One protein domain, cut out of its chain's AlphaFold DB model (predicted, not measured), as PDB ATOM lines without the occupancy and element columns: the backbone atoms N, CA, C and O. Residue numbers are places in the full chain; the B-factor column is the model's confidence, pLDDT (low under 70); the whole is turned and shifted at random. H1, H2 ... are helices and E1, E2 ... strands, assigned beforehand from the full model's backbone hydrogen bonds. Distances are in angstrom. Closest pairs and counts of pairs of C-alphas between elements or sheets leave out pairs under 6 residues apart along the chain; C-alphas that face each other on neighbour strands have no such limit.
ATOM      1  N   PRO A  54     -36.528 -42.312  20.159       86.88
ATOM      2  CA  PRO A  54     -35.641 -43.383  19.729       86.88
ATOM      3  C   PRO A  54     -34.803 -42.943  18.521       86.88
ATOM      4  O   PRO A  54     -35.296 -42.258  17.615       86.88
ATOM      5  N   THR A  55     -33.516 -43.278  18.546       88.81
ATOM      6  CA  THR A  55     -32.573 -42.944  17.477       88.81
ATOM      7  C   THR A  55     -32.347 -44.171  16.603       88.81
ATOM      8  O   THR A  55     -32.031 -45.246  17.109       88.81
ATOM      9  N   VAL A  56     -32.529 -44.012  15.294       90.50
ATOM     10  CA  VAL A  56     -32.226 -45.047  14.298       90.50
ATOM     11  C   VAL A  56     -30.720 -45.143  14.077       90.50
ATOM     12  O   VAL A  56     -30.004 -44.156  14.246       90.50
ATOM     13  N   ASP A  57     -30.242 -46.307  13.636       89.00
ATOM     14  CA  ASP A  57     -28.854 -46.443  13.200       89.00
ATOM     15  C   ASP A  57     -28.623 -45.569  11.957       89.00
ATOM     16  O   ASP A  57     -29.282 -45.743  10.937       89.00
ATOM     17  N   VAL A  58     -27.699 -44.612  12.023       88.56
ATOM     18  CA  VAL A  58     -27.391 -43.734  10.884       88.56
ATOM     19  C   VAL A  58     -26.758 -44.486   9.703       88.56
ATOM     20  O   VAL A  58     -26.903 -44.044   8.561       88.56
ATOM     21  N   ASN A  59     -26.104 -45.634   9.934       87.44
ATOM     22  CA  ASN A  59     -25.454 -46.429   8.880       87.44
ATOM     23  C   ASN A  59     -26.452 -46.920   7.823       87.44
ATOM     24  O   ASN A  59     -26.121 -46.999   6.643       87.44
ATOM     25  N   ASP A  60     -27.695 -47.150   8.236       89.75
ATOM     26  CA  ASP A  60     -28.817 -47.535   7.381       89.75
ATOM     27  C   ASP A  60     -29.209 -46.481   6.333       89.75
ATOM     28  O   ASP A  60     -29.977 -46.775   5.414       89.75
ATOM     29  N   TYR A  61     -28.741 -45.246   6.511       91.94
ATOM     30  CA  TYR A  61     -29.062 -44.079   5.689       91.94
ATOM     31  C   TYR A  61     -27.836 -43.563   4.928       91.94
ATOM     32  O   TYR A  61     -27.935 -42.575   4.193       91.94
ATOM     33  N   VAL A  62     -26.675 -44.202   5.108       90.12
ATOM     34  CA  VAL A  62     -25.442 -43.853   4.401       90.12
ATOM     35  C   VAL A  62     -25.525 -44.350   2.962       90.12
ATOM     36  O   VAL A  62     -25.760 -45.525   2.698       90.12
ATOM     37  N   VAL A  63     -25.271 -43.449   2.018       89.38
ATOM     38  CA  VAL A  63     -25.228 -43.739   0.586       89.38
ATOM     39  C   VAL A  63     -23.829 -43.502   0.023       89.38
ATOM     40  O   VAL A  63     -23.138 -42.541   0.378       89.38
ATOM     41  N   LYS A  64     -23.428 -44.402  -0.879       86.12
ATOM     42  CA  LYS A  64     -22.183 -44.370  -1.656       86.12
ATOM     43  C   LYS A  64     -22.533 -44.626  -3.124       86.12
ATOM     44  O   LYS A  64     -22.420 -45.747  -3.605       86.12
ATOM     45  N   ASP A  65     -23.054 -43.614  -3.808       82.88
ATOM     46  CA  ASP A  65     -23.494 -43.738  -5.201       82.88
ATOM     47  C   ASP A  65     -22.688 -42.841  -6.148       82.88
ATOM     48  O   ASP A  65     -21.974 -41.928  -5.730       82.88
ATOM     49  N   SER A  66     -22.834 -43.094  -7.451       79.81
ATOM     50  CA  SER A  66     -22.153 -42.364  -8.530       79.81
ATOM     51  C   SER A  66     -22.530 -40.884  -8.621       79.81
ATOM     52  O   SER A  66     -21.923 -40.129  -9.376       79.81
ATOM     53  N   SER A  67     -23.542 -40.451  -7.868       76.38
ATOM     54  CA  SER A  67     -23.955 -39.056  -7.832       76.38
ATOM     55  C   SER A  67     -23.039 -38.226  -6.919       76.38
ATOM     56  O   SER A  67     -22.960 -36.999  -7.064       76.38
ATOM     57  N   LEU A  68     -22.335 -38.870  -5.982       79.44
ATOM     58  CA  LEU A  68     -21.332 -38.266  -5.110       79.44
ATOM     59  C   LEU A  68     -19.958 -38.229  -5.794       79.44
ATOM     60  O   LEU A  68     -19.667 -39.010  -6.694       79.44
ATOM     61  N   LYS A  69     -19.094 -37.300  -5.364       79.56
ATOM     62  CA  LYS A  69     -17.681 -37.333  -5.776       79.56
ATOM     63  C   LYS A  69     -17.042 -38.627  -5.271       79.56
ATOM     64  O   LYS A  69     -17.401 -39.098  -4.193       79.56
ATOM     65  N   GLU A  70     -16.076 -39.151  -6.017       76.69
ATOM     66  CA  GLU A  70     -15.337 -40.355  -5.635       76.69
ATOM     67  C   GLU A  70     -14.789 -40.246  -4.201       76.69
ATOM     68  O   GLU A  70     -14.312 -39.188  -3.778       76.69
ATOM     69  N   GLY A  71     -14.942 -41.323  -3.428       73.38
ATOM     70  CA  GLY A  71     -14.546 -41.380  -2.019       73.38
ATOM     71  C   GLY A  71     -15.455 -40.620  -1.046       73.38
ATOM     72  O   GLY A  71     -15.198 -40.656   0.155       73.38
ATOM     73  N   ARG A  72     -16.523 -39.947  -1.508       79.06
ATOM     74  CA  ARG A  72     -17.499 -39.298  -0.620       79.06
ATOM     75  C   ARG A  72     -18.687 -40.196  -0.307       79.06
ATOM     76  O   ARG A  72     -19.160 -40.961  -1.143       79.06
ATOM     77  N   THR A  73     -19.220 -40.010   0.892       85.56
ATOM     78  CA  THR A  73     -20.501 -40.567   1.321       85.56
ATOM     79  C   THR A  73     -21.447 -39.431   1.709       85.56
ATOM     80  O   THR A  73     -21.032 -38.282   1.900       85.56
ATOM     81  N   ALA A  74     -22.733 -39.749   1.790       89.06
ATOM     82  CA  ALA A  74     -23.742 -38.860   2.343       89.06
ATOM     83  C   ALA A  74     -24.694 -39.663   3.227       89.06
ATOM     84  O   ALA A  74     -24.862 -40.860   3.008       89.06
ATOM     85  N   THR A  75     -25.353 -39.012   4.177       91.94
ATOM     86  CA  THR A  75     -26.534 -39.574   4.840       91.94
ATOM     87  C   THR A  75     -27.760 -38.944   4.201       91.94
ATOM     88  O   THR A  75     -27.867 -37.716   4.176       91.94
ATOM     89  N   ARG A  76     -28.674 -39.756   3.665       94.75
ATOM     90  CA  ARG A  76     -29.911 -39.271   3.039       94.75
ATOM     91  C   ARG A  76     -31.129 -39.867   3.710       94.75
ATOM     92  O   ARG A  76     -31.191 -41.073   3.932       94.75
ATOM     93  N   PHE A  77     -32.113 -39.024   3.979       96.19
ATOM     94  CA  PHE A  77     -33.397 -39.467   4.502       96.19
ATOM     95  C   PHE A  77     -34.523 -38.537   4.064       96.19
ATOM     96  O   PHE A  77     -34.299 -37.363   3.778       96.19
ATOM     97  N   ALA A  78     -35.740 -39.063   4.030       96.44
ATOM     98  CA  ALA A  78     -36.939 -38.306   3.701       96.44
ATOM     99  C   ALA A  78     -38.005 -38.428   4.795       96.44
ATOM    100  O   ALA A  78     -38.008 -39.390   5.569       96.44
ATOM    101  N   SER A  79     -38.935 -37.473   4.838       95.56
ATOM    102  CA  SER A  79     -40.204 -37.656   5.550       95.56
ATOM    103  C   SER A  79     -40.999 -38.829   4.941       95.56
ATOM    104  O   SER A  79     -40.799 -39.163   3.770       95.56
ATOM    105  N   PRO A  80     -41.916 -39.467   5.693       95.00
ATOM    106  CA  PRO A  80     -42.773 -40.540   5.183       95.00
ATOM    107  C   PRO A  80     -43.580 -40.167   3.937       95.00
ATOM    108  O   PRO A  80     -43.702 -40.978   3.024       95.00
ATOM    109  N   ASP A  81     -44.072 -38.929   3.863       93.19
ATOM    110  CA  ASP A  81     -44.758 -38.393   2.680       93.19
ATOM    111  C   ASP A  81     -43.803 -37.911   1.570       93.19
ATOM    112  O   ASP A  81     -44.247 -37.444   0.521       93.19
ATOM    113  N   ARG A  82     -42.489 -38.021   1.803       92.38
ATOM    114  CA  ARG A  82     -41.384 -37.632   0.917       92.38
ATOM    115  C   ARG A  82     -41.386 -36.168   0.479       92.38
ATOM    116  O   ARG A  82     -40.623 -35.814  -0.419       92.38
ATOM    117  N   LYS A  83     -42.177 -35.299   1.117       92.62
ATOM    118  CA  LYS A  83     -42.170 -33.853   0.837       92.62
ATOM    119  C   LYS A  83     -40.916 -33.160   1.358       92.62
ATOM    120  O   LYS A  83     -40.541 -32.114   0.842       92.62
ATOM    121  N   ILE A  84     -40.246 -33.744   2.348       94.94
ATOM    122  CA  ILE A  84     -38.986 -33.242   2.891       94.94
ATOM    123  C   ILE A  84     -37.912 -34.283   2.597       94.94
ATOM    124  O   ILE A  84     -38.038 -35.427   3.022       94.94
ATOM    125  N   ASN A  85     -36.859 -33.898   1.874       95.50
ATOM    126  CA  ASN A  85     -35.696 -34.759   1.623       95.50
ATOM    127  C   ASN A  85     -34.456 -34.067   2.172       95.50
ATOM    128  O   ASN A  85     -34.196 -32.918   1.828       95.50
ATOM    129  N   CYS A  86     -33.701 -34.752   3.016       96.00
ATOM    130  CA  CYS A  86     -32.536 -34.215   3.696       96.00
ATOM    131  C   CYS A  86     -31.274 -34.957   3.268       96.00
ATOM    132  O   CYS A  86     -31.276 -36.177   3.099       96.00
ATOM    133  N   GLU A  87     -30.184 -34.211   3.123       94.31
ATOM    134  CA  GLU A  87     -28.873 -34.761   2.813       94.31
ATOM    135  C   GLU A  87     -27.804 -34.117   3.696       94.31
ATOM    136  O   GLU A  87     -27.596 -32.901   3.682       94.31
ATOM    137  N   PHE A  88     -27.099 -34.969   4.434       91.81
ATOM    138  CA  PHE A  88     -25.886 -34.637   5.163       91.81
ATOM    139  C   PHE A  88     -24.667 -35.080   4.364       91.81
ATOM    140  O   PHE A  88     -24.582 -36.225   3.924       91.81
ATOM    141  N   GLN A  89     -23.701 -34.184   4.215       87.38
ATOM    142  CA  GLN A  89     -22.345 -34.512   3.792       87.38
ATOM    143  C   GLN A  89     -21.365 -33.924   4.812       87.38
ATOM    144  O   GLN A  89     -21.731 -33.067   5.608       87.38
ATOM    145  N   ILE A  90     -20.101 -34.343   4.732       79.56
ATOM    146  CA  ILE A  90     -18.998 -33.938   5.625       79.56
ATOM    147  C   ILE A  90     -19.001 -32.462   6.064       79.56
ATOM    148  O   ILE A  90     -18.680 -32.168   7.208       79.56
ATOM    149  N   ASP A  91     -19.343 -31.544   5.161       81.62
ATOM    150  CA  ASP A  91     -19.210 -30.101   5.337       81.62
ATOM    151  C   ASP A  91     -20.542 -29.338   5.287       81.62
ATOM    152  O   ASP A  91     -20.529 -28.117   5.421       81.62
ATOM    153  N   ARG A  92     -21.677 -30.011   5.061       87.06
ATOM    154  CA  ARG A  92     -22.963 -29.355   4.771       87.06
ATOM    155  C   ARG A  92     -24.156 -30.228   5.130       87.06
ATOM    156  O   ARG A  92     -24.110 -31.450   5.001       87.06
ATOM    157  N   PHE A  93     -25.261 -29.585   5.474       93.06
ATOM    158  CA  PHE A  93     -26.527 -30.259   5.724       93.06
ATOM    159  C   PHE A  93     -27.679 -29.408   5.236       93.06
ATOM    160  O   PHE A  93     -27.733 -28.223   5.555       93.06
ATOM    161  N   ALA A  94     -28.622 -30.011   4.522       95.25
ATOM    162  CA  ALA A  94     -29.843 -29.314   4.164       95.25
ATOM    163  C   ALA A  94     -31.001 -30.258   3.878       95.25
ATOM    164  O   ALA A  94     -30.800 -31.415   3.510       95.25
ATOM    165  N   CYS A  95     -32.207 -29.710   3.988       95.50
ATOM    166  CA  CYS A  95     -33.440 -30.338   3.554       95.50
ATOM    167  C   CYS A  95     -34.089 -29.517   2.437       95.50
ATOM    168  O   CYS A  95     -34.224 -28.296   2.550       95.50
ATOM    169  N   ILE A  96     -34.515 -30.187   1.367       93.56
ATOM    170  CA  ILE A  96     -35.366 -29.620   0.322       93.56
ATOM    171  C   ILE A  96     -36.835 -29.899   0.659       93.56
ATOM    172  O   ILE A  96     -37.211 -31.032   0.958       93.56
ATOM    173  N   THR A  97     -37.645 -28.841   0.652       91.25
ATOM    174  CA  THR A  97     -39.027 -28.801   1.171       91.25
ATOM    175  C   THR A  97     -40.078 -28.784   0.062       91.25
ATOM    176  O   THR A  97     -41.261 -29.014   0.300       91.25
ATOM    177  N   LYS A  98     -39.639 -28.519  -1.173       87.38
ATOM    178  CA  LYS A  98     -40.401 -28.709  -2.412       87.38
ATOM    179  C   LYS A  98     -39.526 -29.546  -3.349       87.38
ATOM    180  O   LYS A  98     -38.738 -28.971  -4.103       87.38
ATOM    181  N   PRO A  99     -39.568 -30.885  -3.237       82.19
ATOM    182  CA  PRO A  99     -38.645 -31.764  -3.940       82.19
ATOM    183  C   PRO A  99     -38.758 -31.582  -5.454       82.19
ATOM    184  O   PRO A  99     -39.847 -31.658  -6.018       82.19
ATOM    185  N   HIS A 100     -37.630 -31.344  -6.116       83.00
ATOM    186  CA  HIS A 100     -37.546 -31.262  -7.568       83.00
ATOM    187  C   HIS A 100     -36.235 -31.891  -8.051       83.00
ATOM    188  O   HIS A 100     -35.244 -31.936  -7.320       83.00
ATOM    189  N   GLY A 101     -36.221 -32.369  -9.295       80.50
ATOM    190  CA  GLY A 101     -34.988 -32.809  -9.948       80.50
ATOM    191  C   GLY A 101     -34.035 -31.642 -10.219       80.50
ATOM    192  O   GLY A 101     -34.382 -30.470 -10.047       80.50
ATOM    193  N   GLN A 102     -32.824 -31.946 -10.682       83.69
ATOM    194  CA  GLN A 102     -31.892 -30.910 -11.121       83.69
ATOM    195  C   GLN A 102     -32.522 -30.062 -12.232       83.69
ATOM    196  O   GLN A 102     -33.115 -30.594 -13.171       83.69
ATOM    197  N   TRP A 103     -32.359 -28.742 -12.152       84.00
ATOM    198  CA  TRP A 103     -32.897 -27.868 -13.186       84.00
ATOM    199  C   TRP A 103     -32.187 -28.079 -14.530       84.00
ATOM    200  O   TRP A 103     -30.963 -28.316 -14.552       84.00
ATOM    201  N   PRO A 104     -32.908 -27.907 -15.657       84.38
ATOM    202  CA  PRO A 104     -32.310 -27.878 -16.986       84.38
ATOM    203  C   PRO A 104     -31.104 -26.933 -17.045       84.38
ATOM    204  O   PRO A 104     -31.064 -25.900 -16.369       84.38
ATOM    205  N   ALA A 105     -30.093 -27.285 -17.842       85.81
ATOM    206  CA  ALA A 105     -28.847 -26.520 -17.921       85.81
ATOM    207  C   ALA A 105     -29.087 -25.059 -18.331       85.81
ATOM    208  O   ALA A 105     -28.410 -24.151 -17.853       85.81
ATOM    209  N   GLU A 106     -30.091 -24.839 -19.170       82.25
ATOM    210  CA  GLU A 106     -30.521 -23.552 -19.695       82.25
ATOM    211  C   GLU A 106     -31.101 -22.669 -18.584       82.25
ATOM    212  O   GLU A 106     -30.770 -21.487 -18.507       82.25
ATOM    213  N   ALA A 107     -31.903 -23.244 -17.681       79.44
ATOM    214  CA  ALA A 107     -32.467 -22.533 -16.533       79.44
ATOM    215  C   ALA A 107     -31.379 -22.148 -15.518       79.44
ATOM    216  O   ALA A 107     -31.376 -21.035 -14.995       79.44
ATOM    217  N   ARG A 108     -30.387 -23.023 -15.308       79.81
ATOM    218  CA  ARG A 108     -29.234 -22.741 -14.432       79.81
ATOM    219  C   ARG A 108     -28.355 -21.602 -14.955       79.81
ATOM    220  O   ARG A 108     -27.821 -20.836 -14.163       79.81
ATOM    221  N   LYS A 109     -28.201 -21.481 -16.279       75.81
ATOM    222  CA  LYS A 109     -27.414 -20.406 -16.915       75.81
ATOM    223  C   LYS A 109     -28.109 -19.045 -16.867       75.81
ATOM    224  O   LYS A 109     -27.422 -18.035 -16.781       75.81
ATOM    225  N   LYS A 110     -29.443 -19.019 -16.955       68.88
ATOM    226  CA  LYS A 110     -30.234 -17.776 -16.936       68.88
ATOM    227  C   LYS A 110     -30.316 -17.137 -15.545       68.88
ATOM    228  O   LYS A 110     -30.423 -15.922 -15.472       68.88
ATOM    229  N   GLY A 111     -30.198 -17.943 -14.484       57.06
ATOM    230  CA  GLY A 111     -30.273 -17.501 -13.089       57.06
ATOM    231  C   GLY A 111     -31.699 -17.119 -12.660       57.06
ATOM    232  O   GLY A 111     -32.215 -16.114 -13.128       57.06
ATOM    233  N   PHE A 112     -32.284 -17.890 -11.721       63.38
ATOM    234  CA  PHE A 112     -33.641 -17.742 -11.118       63.38
ATOM    235  C   PHE A 112     -34.833 -17.972 -12.091       63.38
ATOM    236  O   PHE A 112     -34.677 -17.789 -13.289       63.38
ATOM    237  N   GLU A 113     -36.028 -18.489 -11.734       55.06
ATOM    238  CA  GLU A 113     -36.872 -18.534 -10.511       55.06
ATOM    239  C   GLU A 113     -37.293 -19.979 -10.118       55.06
ATOM    240  O   GLU A 113     -37.454 -20.825 -10.998       55.06
ATOM    241  N   PRO A 114     -37.474 -20.304  -8.819       59.88
ATOM    242  CA  PRO A 114     -38.572 -19.806  -7.996       59.88
ATOM    243  C   PRO A 114     -38.128 -18.680  -7.069       59.88
ATOM    244  O   PRO A 114     -36.995 -18.647  -6.599       59.88
ATOM    245  N   HIS A 115     -39.046 -17.766  -6.767       66.44
ATOM    246  CA  HIS A 115     -38.805 -16.671  -5.820       66.44
ATOM    247  C   HIS A 115     -38.828 -17.100  -4.353       66.44
ATOM    248  O   HIS A 115     -38.414 -16.341  -3.482       66.44
ATOM    249  N   GLN A 116     -39.341 -18.297  -4.065       80.31
ATOM    250  CA  GLN A 116     -39.449 -18.796  -2.703       80.31
ATOM    251  C   GLN A 116     -38.367 -19.839  -2.439       80.31
ATOM    252  O   GLN A 116     -38.338 -20.843  -3.156       80.31
ATOM    253  N   PRO A 117     -37.533 -19.647  -1.403       87.06
ATOM    254  CA  PRO A 117     -36.609 -20.667  -0.941       87.06
ATOM    255  C   PRO A 117     -37.314 -22.003  -0.701       87.06
ATOM    256  O   PRO A 117     -38.321 -22.083   0.003       87.06
ATOM    257  N   GLN A 118     -36.768 -23.057  -1.294       89.75
ATOM    258  CA  GLN A 118     -37.235 -24.434  -1.141       89.75
ATOM    259  C   GLN A 118     -36.223 -25.313  -0.414       89.75
ATOM    260  O   GLN A 118     -36.375 -26.530  -0.362       89.75
ATOM    261  N   THR A 119     -35.143 -24.730   0.089       93.31
ATOM    262  CA  THR A 119     -34.102 -25.454   0.804       93.31
ATOM    263  C   THR A 119     -33.739 -24.700   2.063       93.31
ATOM    264  O   THR A 119     -33.683 -23.473   2.057       93.31
ATOM    265  N   VAL A 120     -33.527 -25.451   3.138       95.31
ATOM    266  CA  VAL A 120     -33.138 -24.947   4.450       95.31
ATOM    267  C   VAL A 120     -32.003 -25.794   5.009       95.31
ATOM    268  O   VAL A 120     -32.001 -27.015   4.838       95.31
ATOM    269  N   GLY A 121     -31.043 -25.169   5.680       95.31
ATOM    270  CA  GLY A 121     -29.971 -25.888   6.359       95.31
ATOM    271  C   GLY A 121     -28.742 -25.037   6.636       95.31
ATOM    272  O   GLY A 121     -28.804 -23.810   6.642       95.31
ATOM    273  N   TRP A 122     -27.618 -25.713   6.849       92.69
ATOM    274  CA  TRP A 122     -26.310 -25.100   7.042       92.69
ATOM    275  C   TRP A 122     -25.507 -25.177   5.747       92.69
ATOM    276  O   TRP A 122     -25.257 -26.265   5.207       92.69
ATOM    277  N   TRP A 123     -25.096 -24.010   5.255       77.88
ATOM    278  CA  TRP A 123     -24.299 -23.899   4.040       77.88
ATOM    279  C   TRP A 123     -22.917 -24.564   4.207       77.88
ATOM    280  O   TRP A 123     -22.373 -24.569   5.319       77.88
ATOM    281  N   PRO A 124     -22.317 -25.121   3.133       71.69
ATOM    282  CA  PRO A 124     -21.007 -25.754   3.205       71.69
ATOM    283  C   PRO A 124     -19.934 -24.934   3.932       71.69
ATOM    284  O   PRO A 124     -19.695 -23.772   3.607       71.69
ATOM    285  N   GLY A 125     -19.272 -25.584   4.893       70.75
ATOM    286  CA  GLY A 125     -18.183 -25.021   5.695       70.75
ATOM    287  C   GLY A 125     -18.618 -24.302   6.975       70.75
ATOM    288  O   GLY A 125     -17.757 -23.742   7.645       70.75
ATOM    289  N   LYS A 126     -19.918 -24.294   7.314       77.69
ATOM    290  CA  LYS A 126     -20.465 -23.594   8.494       77.69
ATOM    291  C   LYS A 126     -21.563 -24.390   9.207       77.69
ATOM    292  O   LYS A 126     -22.652 -23.875   9.456       77.69
ATOM    293  N   LEU A 127     -21.305 -25.662   9.518       83.56
ATOM    294  CA  LEU A 127     -22.279 -26.507  10.230       83.56
ATOM    295  C   LEU A 127     -22.593 -26.011  11.651       83.56
ATOM    296  O   LEU A 127     -23.631 -26.357  12.196       83.56
ATOM    297  N   ASP A 128     -21.717 -25.203  12.242       80.62
ATOM    298  CA  ASP A 128     -21.868 -24.499  13.522       80.62
ATOM    299  C   ASP A 128     -22.512 -23.102  13.388       80.62
ATOM    300  O   ASP A 128     -22.713 -22.405  14.380       80.62
ATOM    301  N   GLY A 129     -22.840 -22.684  12.164       82.19
ATOM    302  CA  GLY A 129     -23.395 -21.372  11.861       82.19
ATOM    303  C   GLY A 129     -24.915 -21.271  12.008       82.19
ATOM    304  O   GLY A 129     -25.599 -22.153  12.533       82.19
ATOM    305  N   LYS A 130     -25.455 -20.160  11.496       88.38
ATOM    306  CA  LYS A 130     -26.900 -19.935  11.386       88.38
ATOM    307  C   LYS A 130     -27.507 -20.854  10.330       88.38
ATOM    308  O   LYS A 130     -26.866 -21.159   9.325       88.38
ATOM    309  N   VAL A 131     -28.764 -21.229  10.540       92.88
ATOM    310  CA  VAL A 131     -29.569 -21.860   9.496       92.88
ATOM    311  C   VAL A 131     -29.990 -20.804   8.480       92.88
ATOM    312  O   VAL A 131     -30.428 -19.713   8.843       92.88
ATOM    313  N   GLU A 132     -29.878 -21.145   7.203       92.50
ATOM    314  CA  GLU A 132     -30.240 -20.283   6.084       92.50
ATOM    315  C   GLU A 132     -31.295 -20.955   5.206       92.50
ATOM    316  O   GLU A 132     -31.503 -22.170   5.265       92.50
ATOM    317  N   THR A 133     -31.953 -20.153   4.368       92.44
ATOM    318  CA  THR A 133     -32.830 -20.653   3.308       92.44
ATOM    319  C   THR A 133     -32.336 -20.175   1.955       92.44
ATOM    320  O   THR A 133     -31.855 -19.051   1.822       92.44
ATOM    321  N   TRP A 134     -32.430 -21.033   0.944       90.06
ATOM    322  CA  TRP A 134     -31.985 -20.700  -0.404       90.06
ATOM    323  C   TRP A 134     -32.775 -21.443  -1.475       90.06
ATOM    324  O   TRP A 134     -33.540 -22.377  -1.216       90.06
ATOM    325  N   VAL A 135     -32.551 -21.008  -2.712       88.50
ATOM    326  CA  VAL A 135     -33.041 -21.672  -3.912       88.50
ATOM    327  C   VAL A 135     -31.995 -22.668  -4.392       88.50
ATOM    328  O   VAL A 135     -30.871 -22.300  -4.735       88.50
ATOM    329  N   THR A 136     -32.369 -23.943  -4.442       85.88
ATOM    330  CA  THR A 136     -31.524 -25.005  -4.988       85.88
ATOM    331  C   THR A 136     -31.760 -25.126  -6.488       85.88
ATOM    332  O   THR A 136     -32.849 -25.473  -6.924       85.88
ATOM    333  N   GLN A 137     -30.730 -24.853  -7.289       82.69
ATOM    334  CA  GLN A 137     -30.770 -25.060  -8.747       82.69
ATOM    335  C   GLN A 137     -30.095 -26.376  -9.169       82.69
ATOM    336  O   GLN A 137     -30.364 -26.935 -10.235       82.69
ATOM    337  N   GLY A 138     -29.137 -26.827  -8.353       79.62
ATOM    338  CA  GLY A 138     -28.346 -28.027  -8.585       79.62
ATOM    339  C   GLY A 138     -29.049 -29.297  -8.116       79.62
ATOM    340  O   GLY A 138     -30.222 -29.291  -7.763       79.62
ATOM    341  N   ALA A 139     -28.301 -30.397  -8.104       82.31
ATOM    342  CA  ALA A 139     -28.814 -31.691  -7.671       82.31
ATOM    343  C   ALA A 139     -28.815 -31.883  -6.142       82.31
ATOM    344  O   ALA A 139     -29.300 -32.907  -5.693       82.31
ATOM    345  N   TRP A 140     -28.243 -30.970  -5.346       87.94
ATOM    346  CA  TRP A 140     -28.115 -31.123  -3.888       87.94
ATOM    347  C   TRP A 140     -28.976 -30.100  -3.128       87.94
ATOM    348  O   TRP A 140     -28.839 -28.917  -3.447       87.94
ATOM    349  N   PRO A 141     -29.744 -30.491  -2.087       90.56
ATOM    350  CA  PRO A 141     -29.982 -31.864  -1.614       90.56
ATOM    351  C   PRO A 141     -30.645 -32.745  -2.664       90.56
ATOM    352  O   PRO A 141     -31.478 -32.265  -3.435       90.56
ATOM    353  N   ARG A 142     -30.273 -34.028  -2.710       87.56
ATOM    354  CA  ARG A 142     -30.826 -34.934  -3.715       87.56
ATOM    355  C   ARG A 142     -32.209 -35.417  -3.335       87.56
ATOM    356  O   ARG A 142     -32.484 -35.753  -2.188       87.56
ATOM    357  N   VAL A 143     -33.041 -35.514  -4.362       86.44
ATOM    358  CA  VAL A 143     -34.357 -36.138  -4.312       86.44
ATOM    359  C   VAL A 143     -34.267 -37.405  -5.146       86.44
ATOM    360  O   VAL A 143     -34.238 -37.334  -6.373       86.44
ATOM    361  N   THR A 144     -34.173 -38.557  -4.485       82.56
ATOM    362  CA  THR A 144     -34.138 -39.857  -5.167       82.56
ATOM    363  C   THR A 144     -35.213 -40.784  -4.591       82.56
ATOM    364  O   THR A 144     -35.412 -40.782  -3.371       82.56
ATOM    365  N   PRO A 145     -35.920 -41.581  -5.417       81.75
ATOM    366  CA  PRO A 145     -36.932 -42.526  -4.931       81.75
ATOM    367  C   PRO A 145     -36.393 -43.519  -3.888       81.75
ATOM    368  O   PRO A 145     -37.112 -43.942  -2.981       81.75
ATOM    369  N   GLU A 146     -35.106 -43.843  -3.983       84.19
ATOM    370  CA  GLU A 146     -34.397 -44.789  -3.122       84.19
ATOM    371  C   GLU A 146     -33.983 -44.167  -1.781       84.19
ATOM    372  O   GLU A 146     -33.501 -44.877  -0.899       84.19
ATOM    373  N   THR A 147     -34.173 -42.853  -1.593       90.50
ATOM    374  CA  THR A 147     -33.911 -42.201  -0.305       90.50
ATOM    375  C   THR A 147     -34.780 -42.849   0.772       90.50
ATOM    376  O   THR A 147     -36.011 -42.896   0.650       90.50
ATOM    377  N   LYS A 148     -34.126 -43.369   1.818       95.06
ATOM    378  CA  LYS A 148     -34.769 -44.067   2.934       95.06
ATOM    379  C   LYS A 148     -35.635 -43.098   3.741       95.06
ATOM    380  O   LYS A 148     -35.308 -41.926   3.898       95.06
ATOM    381  N   VAL A 149     -36.755 -43.579   4.260       96.69
ATOM    382  CA  VAL A 149     -37.656 -42.774   5.094       96.69
ATOM    383  C   VAL A 149     -37.168 -42.785   6.539       96.69
ATOM    384  O   VAL A 149     -36.905 -43.861   7.070       96.69
ATOM    385  N   LEU A 150     -37.103 -41.614   7.181       96.69
ATOM    386  CA  LEU A 150     -37.004 -41.505   8.639       96.69
ATOM    387  C   LEU A 150     -38.419 -41.670   9.229       96.69
ATOM    388  O   LEU A 150     -39.262 -40.790   9.012       96.69
ATOM    389  N   PRO A 151     -38.727 -42.772   9.941       96.38
ATOM    390  CA  PRO A 151     -40.095 -43.050  10.375       96.38
ATOM    391  C   PRO A 151     -40.649 -41.989  11.331       96.38
ATOM    392  O   PRO A 151     -39.901 -41.261  11.984       96.38
ATOM    393  N   ASN A 152     -41.979 -41.912  11.429       94.62
ATOM    394  CA  ASN A 152     -42.612 -41.046  12.421       94.62
ATOM    395  C   ASN A 152     -42.213 -41.476  13.845       94.62
ATOM    396  O   ASN A 152     -42.144 -42.670  14.136       94.62
ATOM    397  N   GLY A 153     -41.957 -40.511  14.727       93.19
ATOM    398  CA  GLY A 153     -41.554 -40.762  16.109       93.19
ATOM    399  C   GLY A 153     -40.104 -41.227  16.263       93.19
ATOM    400  O   GLY A 153     -39.737 -41.692  17.338       93.19
ATOM    401  N   GLN A 154     -39.280 -41.103  15.222       94.69
ATOM    402  CA  GLN A 154     -37.865 -41.475  15.242       94.69
ATOM    403  C   GLN A 154     -36.958 -40.255  15.071       94.69
ATOM    404  O   GLN A 154     -37.354 -39.203  14.557       94.69
ATOM    405  N   SER A 155     -35.707 -40.419  15.487       94.38
ATOM    406  CA  SER A 155     -34.630 -39.462  15.257       94.38
ATOM    407  C   SER A 155     -33.430 -40.116  14.591       94.38
ATOM    408  O   SER A 155     -33.236 -41.321  14.693       94.38
ATOM    409  N   ILE A 156     -32.621 -39.313  13.913       92.94
ATOM    410  CA  ILE A 156     -31.333 -39.687  13.346       92.94
ATOM    411  C   ILE A 156     -30.299 -38.668  13.815       92.94
ATOM    412  O   ILE A 156     -30.534 -37.459  13.769       92.94
ATOM    413  N   ALA A 157     -29.163 -39.157  14.296       90.31
ATOM    414  CA  ALA A 157     -28.034 -38.329  14.684       90.31
ATOM    415  C   ALA A 157     -26.907 -38.516  13.671       90.31
ATOM    416  O   ALA A 157     -26.570 -39.636  13.296       90.31
ATOM    417  N   MET A 158     -26.344 -37.405  13.220       89.31
ATOM    418  CA  MET A 158     -25.243 -37.355  12.270       89.31
ATOM    419  C   MET A 158     -24.138 -36.511  12.881       89.31
ATOM    420  O   MET A 158     -24.411 -35.516  13.552       89.31
ATOM    421  N   GLN A 159     -22.890 -36.878  12.634       83.31
ATOM    422  CA  GLN A 159     -21.750 -36.126  13.127       83.31
ATOM    423  C   GLN A 159     -20.782 -35.859  11.983       83.31
ATOM    424  O   GLN A 159     -20.484 -36.746  11.181       83.31
ATOM    425  N   ALA A 160     -20.302 -34.619  11.898       73.75
ATOM    426  CA  ALA A 160     -19.214 -34.285  10.996       73.75
ATOM    427  C   ALA A 160     -17.941 -35.053  11.413       73.75
ATOM    428  O   ALA A 160     -17.661 -35.164  12.604       73.75
ATOM    429  N   PRO A 161     -17.157 -35.586  10.469       63.41
ATOM    430  CA  PRO A 161     -15.843 -36.166  10.741       63.41
ATOM    431  C   PRO A 161     -14.935 -35.241  11.572       63.41
ATOM    432  O   PRO A 161     -14.829 -34.051  11.279       63.41
ATOM    433  N   GLY A 162     -14.250 -35.809  12.573       61.41
ATOM    434  CA  GLY A 162     -13.302 -35.119  13.462       61.41
ATOM    435  C   GLY A 162     -13.682 -35.211  14.947       61.41
ATOM    436  O   GLY A 162     -14.858 -35.290  15.291       61.41
ATOM    437  N   ASP A 163     -12.690 -35.162  15.843       50.41
ATOM    438  CA  ASP A 163     -12.854 -35.425  17.290       50.41
ATOM    439  C   ASP A 163     -13.760 -34.419  18.035       50.41
ATOM    440  O   ASP A 163     -14.155 -34.651  19.177       50.41
ATOM    441  N   LYS A 164     -14.113 -33.298  17.391       62.97
ATOM    442  CA  LYS A 164     -15.066 -32.280  17.874       62.97
ATOM    443  C   LYS A 164     -16.135 -31.936  16.830       62.97
ATOM    444  O   LYS A 164     -16.646 -30.820  16.813       62.97
ATOM    445  N   GLY A 165     -16.408 -32.854  15.906       69.69
ATOM    446  CA  GLY A 165     -17.283 -32.589  14.773       69.69
ATOM    447  C   GLY A 165     -18.687 -32.168  15.198       69.69
ATOM    448  O   GLY A 165     -19.266 -32.752  16.122       69.69
ATOM    449  N   THR A 166     -19.235 -31.166  14.506       81.88
ATOM    450  CA  THR A 166     -20.602 -30.693  14.721       81.88
ATOM    451  C   THR A 166     -21.577 -31.851  14.572       81.88
ATOM    452  O   THR A 166     -21.609 -32.533  13.541       81.88
ATOM    453  N   ARG A 167     -22.377 -32.065  15.614       85.62
ATOM    454  CA  ARG A 167     -23.484 -33.013  15.596       85.62
ATOM    455  C   ARG A 167     -24.713 -32.327  15.028       85.62
ATOM    456  O   ARG A 167     -24.988 -31.193  15.390       85.62
ATOM    457  N   ILE A 168     -25.457 -33.022  14.181       89.69
ATOM    458  CA  ILE A 168     -26.782 -32.623  13.714       89.69
ATOM    459  C   ILE A 168     -27.741 -33.752  14.054       89.69
ATOM    460  O   ILE A 168     -27.573 -34.883  13.604       89.69
ATOM    461  N   THR A 169     -28.759 -33.439  14.842       92.06
ATOM    462  CA  THR A 169     -29.833 -34.373  15.173       92.06
ATOM    463  C   THR A 169     -31.086 -33.932  14.447       92.06
ATOM    464  O   THR A 169     -31.511 -32.789  14.602       92.06
ATOM    465  N   CYS A 170     -31.682 -34.841  13.683       95.38
ATOM    466  CA  CYS A 170     -32.973 -34.639  13.047       95.38
ATOM    467  C   CYS A 170     -34.010 -35.591  13.634       95.38
ATOM    468  O   CYS A 170     -33.736 -36.766  13.853       95.38
ATOM    469  N   SER A 171     -35.213 -35.098  13.880       95.12
ATOM    470  CA  SER A 171     -36.346 -35.870  14.379       95.12
ATOM    471  C   SER A 171     -37.559 -35.652  13.502       95.12
ATOM    472  O   SER A 171     -37.819 -34.519  13.101       95.12
ATOM    473  N   ASN A 172     -38.329 -36.711  13.282       95.44
ATOM    474  CA  ASN A 172     -39.592 -36.643  12.569       95.44
ATOM    475  C   ASN A 172     -40.762 -36.888  13.533       95.44
ATOM    476  O   ASN A 172     -40.835 -37.938  14.173       95.44
ATOM    477  N   ARG A 173     -41.680 -35.921  13.623       94.06
ATOM    478  CA  ARG A 173     -42.969 -36.048  14.320       94.06
ATOM    479  C   ARG A 173     -44.078 -35.566  13.399       94.06
ATOM    480  O   ARG A 173     -44.072 -34.414  12.999       94.06
ATOM    481  N   ASP A 174     -45.004 -36.442  13.051       91.19
ATOM    482  CA  ASP A 174     -46.173 -36.167  12.215       91.19
ATOM    483  C   ASP A 174     -45.799 -35.481  10.891       91.19
ATOM    484  O   ASP A 174     -46.326 -34.432  10.536       91.19
ATOM    485  N   ASN A 175     -44.813 -36.055  10.187       90.25
ATOM    486  CA  ASN A 175     -44.203 -35.504   8.964       90.25
ATOM    487  C   ASN A 175     -43.560 -34.114   9.135       90.25
ATOM    488  O   ASN A 175     -43.201 -33.470   8.152       90.25
ATOM    489  N   THR A 176     -43.369 -33.664  10.374       93.69
ATOM    490  CA  THR A 176     -42.621 -32.456  10.707       93.69
ATOM    491  C   THR A 176     -41.191 -32.836  11.075       93.69
ATOM    492  O   THR A 176     -40.938 -33.496  12.087       93.69
ATOM    493  N   MET A 177     -40.245 -32.395  10.251       96.12
ATOM    494  CA  MET A 177     -38.819 -32.592  10.456       96.12
ATOM    495  C   MET A 177     -38.256 -31.453  11.300       96.12
ATOM    496  O   MET A 177     -38.377 -30.288  10.934       96.12
ATOM    497  N   THR A 178     -37.613 -31.773  12.416       96.00
ATOM    498  CA  THR A 178     -36.853 -30.809  13.223       96.00
ATOM    499  C   THR A 178     -35.398 -31.216  13.232       96.00
ATOM    500  O   THR A 178     -35.108 -32.334  13.634       96.00
ATOM    501  N   CYS A 179     -34.503 -30.327  12.818       94.94
ATOM    502  CA  CYS A 179     -33.066 -30.557  12.791       94.94
ATOM    503  C   CYS A 179     -32.340 -29.491  13.610       94.94
ATOM    504  O   CYS A 179     -32.635 -28.305  13.481       94.94
ATOM    505  N   SER A 180     -31.376 -29.893  14.433       92.00
ATOM    506  CA  SER A 180     -30.591 -28.977  15.262       92.00
ATOM    507  C   SER A 180     -29.151 -29.445  15.402       92.00
ATOM    508  O   SER A 180     -28.890 -30.648  15.420       92.00
ATOM    509  N   ASN A 181     -28.235 -28.487  15.541       88.62
ATOM    510  CA  ASN A 181     -26.849 -28.734  15.932       88.62
ATOM    511  C   ASN A 181     -26.569 -28.450  17.427       88.62
ATOM    512  O   ASN A 181     -25.413 -28.344  17.831       88.62
ATOM    513  N   GLY A 182     -27.622 -28.270  18.233       85.50
ATOM    514  CA  GLY A 182     -27.554 -27.864  19.642       85.50
ATOM    515  C   GLY A 182     -27.481 -26.346  19.867       85.50
ATOM    516  O   GLY A 182     -27.806 -25.887  20.958       85.50
ATOM    517  N   VAL A 183     -27.108 -25.563  18.849       86.62
ATOM    518  CA  VAL A 183     -26.991 -24.091  18.915       86.62
ATOM    519  C   VAL A 183     -28.061 -23.403  18.069       86.62
ATOM    520  O   VAL A 183     -28.713 -22.475  18.527       86.62
ATOM    521  N   ALA A 184     -28.241 -23.874  16.841       90.25
ATOM    522  CA  ALA A 184     -29.224 -23.415  15.878       90.25
ATOM    523  C   ALA A 184     -30.057 -24.605  15.394       90.25
ATOM    524  O   ALA A 184     -29.689 -25.780  15.558       90.25
ATOM    525  N   GLY A 185     -31.190 -24.322  14.768       92.88
ATOM    526  CA  GLY A 185     -32.000 -25.371  14.176       92.88
ATOM    527  C   GLY A 185     -33.124 -24.864  13.299       92.88
ATOM    528  O   GLY A 185     -33.351 -23.667  13.138       92.88
ATOM    529  N   PHE A 186     -33.839 -25.813  12.718       95.62
ATOM    530  CA  PHE A 186     -35.050 -25.534  11.974       95.62
ATOM    531  C   PHE A 186     -36.083 -26.629  12.164       95.62
ATOM    532  O   PHE A 186     -35.751 -27.793  12.392       95.62
ATOM    533  N   THR A 187     -37.341 -26.240  12.012       96.56
ATOM    534  CA  THR A 187     -38.490 -27.136  11.971       96.56
ATOM    535  C   THR A 187     -39.246 -26.889  10.673       96.56
ATOM    536  O   THR A 187     -39.580 -25.751  10.361       96.56
ATOM    537  N   VAL A 188     -39.511 -27.943   9.906       95.25
ATOM    538  CA  VAL A 188     -40.267 -27.881   8.654       95.25
ATOM    539  C   VAL A 188     -41.330 -28.972   8.606       95.25
ATOM    540  O   VAL A 188     -41.038 -30.140   8.844       95.25
ATOM    541  N   GLY A 189     -42.560 -28.589   8.279       91.50
ATOM    542  CA  GLY A 189     -43.700 -29.493   8.115       91.50
ATOM    543  C   GLY A 189     -44.884 -28.767   7.478       91.50
ATOM    544  O   GLY A 189     -44.714 -27.713   6.865       91.50
ATOM    545  N   ASP A 190     -46.098 -29.287   7.667       87.25
ATOM    546  CA  ASP A 190     -47.316 -28.703   7.079       87.25
ATOM    547  C   ASP A 190     -47.605 -27.270   7.568       87.25
ATOM    548  O   ASP A 190     -48.222 -26.479   6.858       87.25
ATOM    549  N   LYS A 191     -47.123 -26.905   8.766       87.50
ATOM    550  CA  LYS A 191     -47.249 -25.547   9.330       87.50
ATOM    551  C   LYS A 191     -46.266 -24.531   8.732       87.50
ATOM    552  O   LYS A 191     -46.333 -23.355   9.075       87.50
ATOM    553  N   GLY A 192     -45.373 -24.964   7.844       87.88
ATOM    554  CA  GLY A 192     -44.331 -24.132   7.252       87.88
ATOM    555  C   GLY A 192     -42.965 -24.328   7.910       87.88
ATOM    556  O   GLY A 192     -42.688 -25.372   8.502       87.88
ATOM    557  N   LEU A 193     -42.095 -23.332   7.728       92.12
ATOM    558  CA  LEU A 193     -40.713 -23.331   8.198       92.12
ATOM    559  C   LEU A 193     -40.546 -22.408   9.410       92.12
ATOM    560  O   LEU A 193     -40.903 -21.235   9.349       92.12
ATOM    561  N   GLU A 194     -39.901 -22.920  10.454       93.44
ATOM    562  CA  GLU A 194     -39.428 -22.164  11.612       93.44
ATOM    563  C   GLU A 194     -37.905 -22.287  11.719       93.44
ATOM    564  O   GLU A 194     -37.361 -23.385  11.580       93.44
ATOM    565  N   LEU A 195     -37.220 -21.177  11.999       93.00
ATOM    566  CA  LEU A 195     -35.784 -21.135  12.294       93.00
ATOM    567  C   LEU A 195     -35.584 -20.805  13.776       93.00
ATOM    568  O   LEU A 195     -36.354 -20.022  14.335       93.00
ATOM    569  N   ARG A 196     -34.571 -21.404  14.401       84.31
ATOM    570  CA  ARG A 196     -34.224 -21.232  15.816       84.31
ATOM    571  C   ARG A 196     -32.748 -20.908  15.964       84.31
ATOM    572  O   ARG A 196     -31.939 -21.569  15.267       84.31
TER     573      ARG A 196
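AT A GLANCE: This is residues 54 to 196 of the 196 residues of an uncharacterized protein of Corynebacterium auriscanis (UniProt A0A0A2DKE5). Two five-stranded sheets lie face to face as a sandwich, their strands nearly aligned, with the short helix H1 at one side where the edge strands E1 and E6 come near each other. Beyond the other face of the first sheet, the loop between E3 and E4 reaches away from the sandwich, with H2 at its far end. The printed part has 143 residues, in the order H1, E1 to E3, H2, E4 to E10. Both sheets are antiparallel, ordered E1-E2-E3-E4-E5 and E6-E7-E8-E9-E10; the class is mostly strand, though under half of the residues are in named elements. The whole is compact, with a radius of gyration of the C-alphas of 14.4 A and spans of 43 by 38 by 29 A.

HOW THE PARTS SIT: Begin with E6, residues 154 to 159, E7, 167 to 173, E8, 176 to 180, E9, 185 to 189, and E10, 192 to 195: a meander, each strand the antiparallel neighbour of the one before. Look for N 156 and O 170, 2.8 A, N 171 and O 178, 2.8 A, N 177 and O 188, 2.8 A, and N 187 and O 194, 2.9 A, each within hydrogen-bond range. In the other sheet, E1, residues 74 to 78, E2, 85 to 89, and E3, 92 to 96, are a second meander, followed across the sheet by E4, 119 to 122, and E5, 132 to 134. Here find N 86 and O 77, 2.8 A, N 96 and O 85, 2.8 A, N 95 and O 120, 2.8 A, and N 132 and O 121, 2.9 A. The sheets' facing parts are 9.7 A centre to centre, with best planes 13 degrees apart. H1, residues 58 to 61, is on the sheet E1 to E5 at a height over the sheet of 5.0 A, over none of its strands; the closest C-alphas of H1 and E1 are those of Tyr 61 and Thr 75, 5.2 A apart. H1 only grazes the sheet E6 to E10, with its residues 58 to 61. H2, residues 105 to 110, is on neither sheet; its O i to N i+4 pairs are within hydrogen-bond range, while H1 is too short for such a pair.

IN THESE COORDINATES: Find C-alpha 58 at (-27.391, -43.734, 10.884), where H1 begins. E7, the longest strand, runs 19.8 A from C-alpha 167 at (-23.484, -33.013, 15.596); E6 spans 17.1 A. E10 ends at C-alpha 195, (-35.784, -21.135, 12.294).

THE WHOLE: The C-alphas of Pro 54 and Lys 110 are farthest apart, 45.0 A. The printed part has no cut. The links H1 to E1 and E5 to E6 are long. Mean pLDDT of the printed part is 86.3; residues 110 to 115 and 161 to 165 are under 70.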